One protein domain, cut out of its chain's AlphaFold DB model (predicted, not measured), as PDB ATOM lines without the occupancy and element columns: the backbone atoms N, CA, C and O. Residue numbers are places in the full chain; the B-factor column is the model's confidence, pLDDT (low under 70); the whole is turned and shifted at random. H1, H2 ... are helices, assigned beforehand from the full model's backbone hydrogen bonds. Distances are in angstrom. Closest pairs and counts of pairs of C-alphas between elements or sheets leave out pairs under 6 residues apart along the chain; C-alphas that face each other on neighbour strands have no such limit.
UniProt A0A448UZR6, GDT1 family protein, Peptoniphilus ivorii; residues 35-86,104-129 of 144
ATOM      1  N   THR A  35     157.060 149.274 197.030       87.88
ATOM      2  CA  THR A  35     157.759 150.124 196.063       87.88
ATOM      3  C   THR A  35     159.265 149.930 196.163       87.88
ATOM      4  O   THR A  35     159.925 149.803 195.137       87.88
ATOM      5  N   VAL A  36     159.786 149.841 197.391       89.56
ATOM      6  CA  VAL A  36     161.207 149.582 197.656       89.56
ATOM      7  C   VAL A  36     161.607 148.216 197.124       89.56
ATOM      8  O   VAL A  36     162.503 148.135 196.295       89.56
ATOM      9  N   LEU A  37     160.882 147.157 197.494       92.00
ATOM     10  CA  LEU A  37     161.136 145.811 196.980       92.00
ATOM     11  C   LEU A  37     161.073 145.753 195.449       92.00
ATOM     12  O   LEU A  37     161.925 145.119 194.831       92.00
ATOM     13  N   GLY A  38     160.089 146.417 194.836       91.31
ATOM     14  CA  GLY A  38     159.959 146.482 193.381       91.31
ATOM     15  C   GLY A  38     161.134 147.194 192.708       91.31
ATOM     16  O   GLY A  38     161.670 146.683 191.729       91.31
ATOM     17  N   GLY A  39     161.559 148.336 193.254       88.00
ATOM     18  CA  GLY A  39     162.701 149.098 192.752       88.00
ATOM     19  C   GLY A  39     164.021 148.340 192.899       88.00
ATOM     20  O   GLY A  39     164.725 148.162 191.911       88.00
ATOM     21  N   VAL A  40     164.306 147.814 194.095       91.00
ATOM     22  CA  VAL A  40     165.498 146.996 194.387       91.00
ATOM     23  C   VAL A  40     165.579 145.801 193.439       91.00
ATOM     24  O   VAL A  40     166.591 145.596 192.774       91.00
ATOM     25  N   SER A  41     164.485 145.041 193.322       90.69
ATOM     26  CA  SER A  41     164.436 143.855 192.460       90.69
ATOM     27  C   SER A  41     164.691 144.209 190.996       90.69
ATOM     28  O   SER A  41     165.418 143.495 190.309       90.69
ATOM     29  N   LEU A  42     164.115 145.317 190.515       88.38
ATOM     30  CA  LEU A  42     164.321 145.786 189.149       88.38
ATOM     31  C   LEU A  42     165.775 146.222 188.915       88.38
ATOM     32  O   LEU A  42     166.362 145.824 187.913       88.38
ATOM     33  N   GLY A  43     166.359 146.991 189.838       85.50
ATOM     34  CA  GLY A  43     167.750 147.443 189.756       85.50
ATOM     35  C   GLY A  43     168.737 146.275 189.697       85.50
ATOM     36  O   GLY A  43     169.550 146.203 188.776       85.50
ATOM     37  N   ILE A  44     168.598 145.303 190.606       87.31
ATOM     38  CA  ILE A  44     169.449 144.101 190.647       87.31
ATOM     39  C   ILE A  44     169.280 143.260 189.375       87.31
ATOM     40  O   ILE A  44     170.269 142.838 188.774       87.31
ATOM     41  N   ALA A  45     168.038 143.041 188.924       84.69
ATOM     42  CA  ALA A  45     167.766 142.262 187.717       84.69
ATOM     43  C   ALA A  45     168.388 142.898 186.465       84.69
ATOM     44  O   ALA A  45     168.967 142.190 185.641       84.69
ATOM     45  N   LEU A  46     168.304 144.225 186.335       81.31
ATOM     46  CA  LEU A  46     168.958 144.957 185.251       81.31
ATOM     47  C   LEU A  46     170.477 144.834 185.337       81.31
ATOM     48  O   LEU A  46     171.121 144.595 184.316       81.31
ATOM     49  N   ASN A  47     171.042 144.939 186.540       82.62
ATOM     50  CA  ASN A  47     172.483 144.878 186.728       82.62
ATOM     51  C   ASN A  47     173.048 143.500 186.338       82.62
ATOM     52  O   ASN A  47     173.961 143.395 185.519       82.62
ATOM     53  N   HIS A  48     172.438 142.422 186.836       80.31
ATOM     54  CA  HIS A  48     172.830 141.056 186.479       80.31
ATOM     55  C   HIS A  48     172.549 140.736 185.009       80.31
ATOM     56  O   HIS A  48     173.377 140.120 184.340       80.31
ATOM     57  N   GLY A  49     171.404 141.178 184.483       77.12
ATOM     58  CA  GLY A  49     171.053 140.991 183.079       77.12
ATOM     59  C   GLY A  49     172.068 141.642 182.139       77.12
ATOM     60  O   GLY A  49     172.502 141.008 181.179       77.12
ATOM     61  N   LEU A  50     172.500 142.870 182.445       77.44
ATOM     62  CA  LEU A  50     173.525 143.574 181.677       77.44
ATOM     63  C   LEU A  50     174.878 142.861 181.757       77.44
ATOM     64  O   LEU A  50     175.545 142.703 180.737       77.44
ATOM     65  N   ALA A  51     175.257 142.394 182.946       75.12
ATOM     66  CA  ALA A  51     176.489 141.646 183.169       75.12
ATOM     67  C   ALA A  51     176.537 140.372 182.312       75.12
ATOM     68  O   ALA A  51     177.484 140.144 181.562       75.12
ATOM     69  N   ILE A  52     175.472 139.573 182.369       76.56
ATOM     70  CA  ILE A  52     175.349 138.335 181.597       76.56
ATOM     71  C   ILE A  52     175.337 138.641 180.097       76.56
ATOM     72  O   ILE A  52     176.022 137.968 179.332       76.56
ATOM     73  N   LEU A  53     174.601 139.667 179.658       75.38
ATOM     74  CA  LEU A  53     174.562 140.057 178.251       75.38
ATOM     75  C   LEU A  53     175.948 140.469 177.746       75.38
ATOM     76  O   LEU A  53     176.374 140.003 176.691       75.38
ATOM     77  N   ALA A  54     176.664 141.298 178.505       73.19
ATOM     78  CA  ALA A  54     178.026 141.692 178.179       73.19
ATOM     79  C   ALA A  54     178.950 140.468 178.105       73.19
ATOM     80  O   ALA A  54     179.646 140.301 177.108       73.19
ATOM     81  N   ALA A  55     178.885 139.557 179.079       69.19
ATOM     82  CA  ALA A  55     179.638 138.303 179.072       69.19
ATOM     83  C   ALA A  55     179.354 137.434 177.828       69.19
ATOM     84  O   ALA A  55     180.279 136.911 177.200       69.19
ATOM     85  N   VAL A  56     178.087 137.306 177.421       70.69
ATOM     86  CA  VAL A  56     177.686 136.528 176.234       70.69
ATOM     87  C   VAL A  56     178.151 137.191 174.936       70.69
ATOM     88  O   VAL A  56     178.689 136.515 174.063       70.69
ATOM     89  N   LEU A  57     177.984 138.509 174.796       72.00
ATOM     90  CA  LEU A  57     178.448 139.244 173.614       72.00
ATOM     91  C   LEU A  57     179.963 139.136 173.451       72.00
ATOM     92  O   LEU A  57     180.466 138.899 172.357       72.00
ATOM     93  N   ILE A  58     180.677 139.270 174.562       69.38
ATOM     94  CA  ILE A  58     182.124 139.176 174.613       69.38
ATOM     95  C   ILE A  58     182.605 137.762 174.239       69.38
ATOM     96  O   ILE A  58     183.462 137.619 173.368       69.38
ATOM     97  N   SER A  59     182.039 136.719 174.852       65.75
ATOM     98  CA  SER A  59     182.411 135.319 174.572       65.75
ATOM     99  C   SER A  59     182.038 134.865 173.157       65.75
ATOM    100  O   SER A  59     182.738 134.046 172.569       65.75
ATOM    101  N   GLY A  60     180.966 135.414 172.578       65.44
ATOM    102  CA  GLY A  60     180.580 135.148 171.192       65.44
ATOM    103  C   GLY A  60     181.488 135.813 170.151       65.44
ATOM    104  O   GLY A  60     181.575 135.322 169.028       65.44
ATOM    105  N   PHE A  61     182.160 136.915 170.504       63.06
ATOM    106  CA  PHE A  61     183.002 137.687 169.581       63.06
ATOM    107  C   PHE A  61     184.495 137.351 169.702       63.06
ATOM    108  O   PHE A  61     185.226 137.407 168.712       63.06
ATOM    109  N   PHE A  62     184.952 136.967 170.897       61.38
ATOM    110  CA  PHE A  62     186.354 136.676 171.187       61.38
ATOM    111  C   PHE A  62     186.513 135.216 171.625       61.38
ATOM    112  O   PHE A  62     186.229 134.858 172.763       61.38
ATOM    113  N   ALA A  63     186.994 134.368 170.710       59.34
ATOM    114  CA  ALA A  63     187.276 132.957 170.992       59.34
ATOM    115  C   ALA A  63     188.524 132.748 171.877       59.34
ATOM    116  O   ALA A  63     188.706 131.667 172.434       59.34
ATOM    117  N   ASP A  64     189.384 133.766 172.004       68.25
ATOM    118  CA  ASP A  64     190.587 133.724 172.835       68.25
ATOM    119  C   ASP A  64     190.342 134.386 174.199       68.25
ATOM    120  O   ASP A  64     190.310 135.612 174.341       68.25
ATOM    121  N   VAL A  65     190.191 133.539 175.217       66.94
ATOM    122  CA  VAL A  65     189.981 133.928 176.618       66.94
ATOM    123  C   VAL A  65     191.162 134.746 177.166       66.94
ATOM    124  O   VAL A  65     190.962 135.604 178.027       66.94
ATOM    125  N   GLY A  66     192.381 134.538 176.655       70.00
ATOM    126  CA  GLY A  66     193.583 135.233 177.121       70.00
ATOM    127  C   GLY A  66     193.582 136.720 176.771       70.00
ATOM    128  O   GLY A  66     193.850 137.565 177.625       70.00
ATOM    129  N   PHE A  67     193.194 137.062 175.540       70.75
ATOM    130  CA  PHE A  67     193.034 138.458 175.117       70.75
ATOM    131  C   PHE A  67     191.982 139.184 175.961       70.75
ATOM    132  O   PHE A  67     192.134 140.352 176.324       70.75
ATOM    133  N   LEU A  68     190.931 138.458 176.329       64.69
ATOM    134  CA  LEU A  68     189.838 139.021 177.087       64.69
ATOM    135  C   LEU A  68     190.190 139.308 178.547       64.69
ATOM    136  O   LEU A  68     189.798 140.348 179.074       64.69
ATOM    137  N   GLN A  69     190.975 138.437 179.182       65.94
ATOM    138  CA  GLN A  69     191.516 138.685 180.520       65.94
ATOM    139  C   GLN A  69     192.408 139.931 180.550       65.94
ATOM    140  O   GLN A  69     192.343 140.709 181.501       65.94
ATOM    141  N   ILE A  70     193.192 140.165 179.493       72.62
ATOM    142  CA  ILE A  70     194.028 141.366 179.368       72.62
ATOM    143  C   ILE A  70     193.155 142.624 179.255       72.62
ATOM    144  O   ILE A  70     193.411 143.602 179.956       72.62
ATOM    145  N   ILE A  71     192.098 142.595 178.433       69.44
ATOM    146  CA  ILE A  71     191.148 143.715 178.325       69.44
ATOM    147  C   ILE A  71     190.437 143.963 179.658       69.44
ATOM    148  O   ILE A  71     190.352 145.110 180.090       69.44
ATOM    149  N   ALA A  72     189.954 142.914 180.327       62.38
ATOM    150  CA  ALA A  72     189.283 143.037 181.618       62.38
ATOM    151  C   ALA A  72     190.216 143.630 182.686       62.38
ATOM    152  O   ALA A  72     189.814 144.537 183.412       62.38
ATOM    153  N   GLY A  73     191.476 143.186 182.737       66.50
ATOM    154  CA  GLY A  73     192.495 143.761 183.616       66.50
ATOM    155  C   GLY A  73     192.789 145.231 183.303       66.50
ATOM    156  O   GLY A  73     192.896 146.045 184.218       66.50
ATOM    157  N   PHE A  74     192.855 145.602 182.020       73.44
ATOM    158  CA  PHE A  74     193.047 146.995 181.613       73.44
ATOM    159  C   PHE A  74     191.849 147.876 181.987       73.44
ATOM    160  O   PHE A  74     192.035 148.961 182.532       73.44
ATOM    161  N   LEU A  75     190.623 147.400 181.751       63.53
ATOM    162  CA  LEU A  75     189.396 148.090 182.155       63.53
ATOM    163  C   LEU A  75     189.312 148.231 183.677       63.53
ATOM    164  O   LEU A  75     188.973 149.305 184.159       63.53
ATOM    165  N   PHE A  76     189.678 147.195 184.435       63.81
ATOM    166  CA  PHE A  76     189.734 147.251 185.896       63.81
ATOM    167  C   PHE A  76     190.698 148.338 186.389       63.81
ATOM    168  O   PHE A  76     190.333 149.140 187.244       63.81
ATOM    169  N   LEU A  77     191.904 148.413 185.817       71.56
ATOM    170  CA  LEU A  77     192.863 149.471 186.147       71.56
ATOM    171  C   LEU A  77     192.354 150.853 185.729       71.56
ATOM    172  O   LEU A  77     192.485 151.800 186.494       71.56
ATOM    173  N   PHE A  78     191.750 150.972 184.546       69.81
ATOM    174  CA  PHE A  78     191.191 152.229 184.056       69.81
ATOM    175  C   PHE A  78     190.074 152.751 184.965       69.81
ATOM    176  O   PHE A  78     190.149 153.888 185.422       69.81
ATOM    177  N   PHE A  79     189.071 151.925 185.277       60.28
ATOM    178  CA  PHE A  79     187.969 152.317 186.157       60.28
ATOM    179  C   PHE A  79     188.431 152.524 187.600       60.28
ATOM    180  O   PHE A  79     188.008 153.486 188.233       60.28
ATOM    181  N   GLY A  80     189.345 151.687 188.103       60.47
ATOM    182  CA  GLY A  80     189.948 151.863 189.422       60.47
ATOM    183  C   GLY A  80     190.689 153.197 189.544       60.47
ATOM    184  O   GLY A  80     190.446 153.945 190.483       60.47
ATOM    185  N   LEU A  81     191.537 153.544 188.570       73.00
ATOM    186  CA  LEU A  81     192.263 154.820 188.556       73.00
ATOM    187  C   LEU A  81     191.337 156.014 188.311       73.00
ATOM    188  O   LEU A  81     191.472 157.027 188.989       73.00
ATOM    189  N   SER A  82     190.374 155.890 187.396       62.34
ATOM    190  CA  SER A  82     189.370 156.928 187.162       62.34
ATOM    191  C   SER A  82     188.575 157.209 188.432       62.34
ATOM    192  O   SER A  82     188.350 158.370 188.733       62.34
ATOM    193  N   SER A  83     188.214 156.177 189.206       62.19
ATOM    194  CA  SER A  83     187.523 156.326 190.492       62.19
ATOM    195  C   SER A  83     188.371 157.021 191.559       62.19
ATOM    196  O   SER A  83     187.799 157.647 192.444       62.19
ATOM    197  N   LEU A  84     189.706 156.927 191.498       69.38
ATOM    198  CA  LEU A  84     190.606 157.692 192.374       69.38
ATOM    199  C   LEU A  84     190.704 159.170 191.967       69.38
ATOM    200  O   LEU A  84     191.090 159.994 192.787       69.38
ATOM    201  N   SER A  85     190.419 159.487 190.702       63.41
ATOM    202  CA  SER A  85     190.456 160.846 190.147       63.41
ATOM    203  C   SER A  85     189.084 161.509 190.051       63.41
ATOM    204  O   SER A  85     189.008 162.643 189.584       63.41
ATOM    205  N   VAL A  86     188.008 160.832 190.467       55.56
ATOM    206  CA  VAL A  86     186.728 161.501 190.698       55.56
ATOM    207  C   VAL A  86     186.913 162.348 191.949       55.56
ATOM    208  O   VAL A  86     186.913 161.829 193.066       55.56
ATOM    209  N   LEU A 104     159.597 154.030 192.317       87.25
ATOM    210  CA  LEU A 104     160.119 152.739 191.870       87.25
ATOM    211  C   LEU A 104     161.325 152.881 190.926       87.25
ATOM    212  O   LEU A 104     162.290 152.137 191.066       87.25
ATOM    213  N   LEU A 105     161.281 153.830 189.986       84.75
ATOM    214  CA  LEU A 105     162.374 154.074 189.042       84.75
ATOM    215  C   LEU A 105     163.584 154.697 189.735       84.75
ATOM    216  O   LEU A 105     164.705 154.327 189.411       84.75
ATOM    217  N   THR A 106     163.366 155.592 190.700       85.06
ATOM    218  CA  THR A 106     164.449 156.195 191.491       85.06
ATOM    219  C   THR A 106     165.213 155.128 192.266       85.06
ATOM    220  O   THR A 106     166.433 155.059 192.181       85.06
ATOM    221  N   ILE A 107     164.492 154.238 192.955       88.25
ATOM    222  CA  ILE A 107     165.099 153.142 193.720       88.25
ATOM    223  C   ILE A 107     165.811 152.164 192.778       88.25
ATOM    224  O   ILE A 107     166.936 151.762 193.053       88.25
ATOM    225  N   ALA A 108     165.194 151.811 191.645       85.94
ATOM    226  CA  ALA A 108     165.815 150.925 190.662       85.94
ATOM    227  C   ALA A 108     167.095 151.517 190.060       85.94
ATOM    228  O   ALA A 108     168.074 150.795 189.909       85.94
ATOM    229  N   ALA A 109     167.103 152.812 189.739       80.81
ATOM    230  CA  ALA A 109     168.279 153.498 189.219       80.81
ATOM    231  C   ALA A 109     169.390 153.590 190.272       80.81
ATOM    232  O   ALA A 109     170.537 153.298 189.954       80.81
ATOM    233  N   ALA A 110     169.049 153.922 191.519       85.19
ATOM    234  CA  ALA A 110     170.009 153.974 192.618       85.19
ATOM    235  C   ALA A 110     170.658 152.606 192.877       85.19
ATOM    236  O   ALA A 110     171.874 152.528 192.993       85.19
ATOM    237  N   PHE A 111     169.873 151.523 192.887       87.38
ATOM    238  CA  PHE A 111     170.411 150.162 192.999       87.38
ATOM    239  C   PHE A 111     171.212 149.752 191.768       87.38
ATOM    240  O   PHE A 111     172.272 149.164 191.900       87.38
ATOM    241  N   PHE A 112     170.740 150.068 190.566       82.50
ATOM    242  CA  PHE A 112     171.478 149.748 189.351       82.50
ATOM    243  C   PHE A 112     172.850 150.429 189.344       82.50
ATOM    244  O   PHE A 112     173.852 149.754 189.166       82.50
ATOM    245  N   ILE A 113     172.904 151.740 189.594       80.12
ATOM    246  CA  ILE A 113     174.155 152.508 189.605       80.12
ATOM    247  C   ILE A 113     175.036 152.114 190.793       80.12
ATOM    248  O   ILE A 113     176.238 151.945 190.620       80.12
ATOM    249  N   GLY A 114     174.450 151.938 191.978       78.12
ATOM    250  CA  GLY A 114     175.181 151.582 193.194       78.12
ATOM    251  C   GLY A 114     175.810 150.187 193.150       78.12
ATOM    252  O   GLY A 114     176.866 149.987 193.739       78.12
ATOM    253  N   GLU A 115     175.197 149.254 192.419       81.38
ATOM    254  CA  GLU A 115     175.678 147.875 192.263       81.38
ATOM    255  C   GLU A 115     176.523 147.666 190.991       81.38
ATOM    256  O   GLU A 115     177.026 146.562 190.752       81.38
ATOM    257  N   LEU A 116     176.669 148.684 190.133       77.06
ATOM    258  CA  LEU A 116     177.466 148.572 188.910       77.06
ATOM    259  C   LEU A 116     178.948 148.369 189.255       77.06
ATOM    260  O   LEU A 116     179.593 149.213 189.871       77.06
ATOM    261  N   GLY A 117     179.507 147.256 188.795       67.88
ATOM    262  CA  GLY A 117     180.892 146.863 189.033       67.88
ATOM    263  C   GLY A 117     181.126 146.159 190.368       67.88
ATOM    264  O   GLY A 117     182.284 145.903 190.702       67.88
ATOM    265  N   ASP A 118     180.073 145.817 191.117       79.06
ATOM    266  CA  ASP A 118     180.232 145.071 192.363       79.06
ATOM    267  C   ASP A 118     180.745 143.632 192.123       79.06
ATOM    268  O   ASP A 118     180.614 143.046 191.038       79.06
ATOM    269  N   LYS A 119     181.337 143.040 193.166       73.06
ATOM    270  CA  LYS A 119     181.835 141.659 193.199       73.06
ATOM    271  C   LYS A 119     180.787 140.674 192.692       73.06
ATOM    272  O   LYS A 119     181.128 139.764 191.933       73.06
ATOM    273  N   THR A 120     179.523 140.881 193.055       77.12
ATOM    274  CA  THR A 120     178.415 140.026 192.621       77.12
ATOM    275  C   THR A 120     178.238 140.059 191.099       77.12
ATOM    276  O   THR A 120     178.031 139.020 190.467       77.12
ATOM    277  N   GLN A 121     178.400 141.230 190.476       74.38
ATOM    278  CA  GLN A 121     178.302 141.389 189.027       74.38
ATOM    279  C   GLN A 121     179.454 140.684 188.299       74.38
ATOM    280  O   GLN A 121     179.221 139.960 187.329       74.38
ATOM    281  N   LEU A 122     180.686 140.832 188.791       70.94
ATOM    282  CA  LEU A 122     181.863 140.165 188.223       70.94
ATOM    283  C   LEU A 122     181.792 138.641 188.375       70.94
ATOM    284  O   LEU A 122     182.146 137.906 187.448       70.94
ATOM    285  N   MET A 123     181.278 138.157 189.506       71.94
ATOM    286  CA  MET A 123     181.021 136.735 189.724       71.94
ATOM    287  C   MET A 123     179.981 136.204 188.729       71.94
ATOM    288  O   MET A 123     180.205 135.164 188.110       71.94
ATOM    289  N   ALA A 124     178.882 136.935 188.514       72.38
ATOM    290  CA  ALA A 124     177.857 136.564 187.541       72.38
ATOM    291  C   ALA A 124     178.402 136.520 186.101       72.38
ATOM    292  O   ALA A 124     178.101 135.580 185.363       72.38
ATOM    293  N   MET A 125     179.242 137.487 185.708       68.50
ATOM    294  CA  MET A 125     179.918 137.471 184.401       68.50
ATOM    295  C   MET A 125     180.838 136.263 184.259       68.50
ATOM    296  O   MET A 125     180.768 135.559 183.256       68.50
ATOM    297  N   THR A 126     181.659 135.995 185.273       68.62
ATOM    298  CA  THR A 126     182.611 134.876 185.267       68.62
ATOM    299  C   THR A 126     181.883 133.541 185.134       68.62
ATOM    300  O   THR A 126     182.212 132.747 184.256       68.62
ATOM    301  N   LEU A 127     180.820 133.332 185.920       69.31
ATOM    302  CA  LEU A 127     179.971 132.144 185.813       69.31
ATOM    303  C   LEU A 127     179.326 132.016 184.428       69.31
ATOM    304  O   LEU A 127     179.276 130.917 183.877       69.31
ATOM    305  N   ALA A 128     178.849 133.117 183.845       65.56
ATOM    306  CA  ALA A 128     178.274 133.103 182.502       65.56
ATOM    307  C   ALA A 128     179.315 132.717 181.436       65.56
ATOM    308  O   ALA A 128     178.999 131.926 180.546       65.56
ATOM    309  N   MET A 129     180.547 133.223 181.557       63.50
ATOM    310  CA  MET A 129     181.659 132.946 180.640       63.50
ATOM    311  C   MET A 129     182.199 131.517 180.761       63.50
ATOM    312  O   MET A 129     182.535 130.909 179.747       63.50
TER     313      MET A 129
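What this domain is: This is residues 35 to 86 and 104 to 129 of the 144 residues of the protein "GDT1 family protein" of Peptoniphilus ivorii (UniProt A0A448UZR6). Two long helices, H1 and H2, make an open V, and two short helices pack on H1, H3 on residues 35 to 47 and H4 on residues 47 to 59. Residues 69 to 75 and 80 to 84 of H2 stick out. The printed part has 78 residues, four named helices, H1 to H4 in chain order, and no named strand: all helix, only just loose, close to compact, radius of gyration of the C-alphas 14.2 A, spans 43 by 32 by 16 A.

How they stand to each other: H1, residues 35 to 61, and H2, residues 65 to 84, are close but not clearly touching, closest C-alphas Ser 59 and Val 65, 8.0 A, at a steep tilt of 44 degrees, opposite ways. H3, residues 104 to 114, touches H1, closest C-alphas Ala 108 and Gly 43, 4.1 A. H4, residues 119 to 129, touches H1, closest C-alphas Met 125 and Ala 55, 5.4 A. H2 is apart from H3 and H4. In each helix every O i to N i+4 pair is within hydrogen-bond range.

Where its parts are: H1 begins at C-alpha 35 (157.759, 150.124, 196.063) and is 38.6 A long; H2 is 28.5 A. H4 ends at C-alpha 129 (181.659, 132.946, 180.640).

The domain as a whole: Residues 87 to 103 are not printed; C-alphas 86 and 104 are 28.0 A apart. Links H1 to H2 and H3 to H4 are tight. 30 residues are under pLDDT 70, among them 58 to 65.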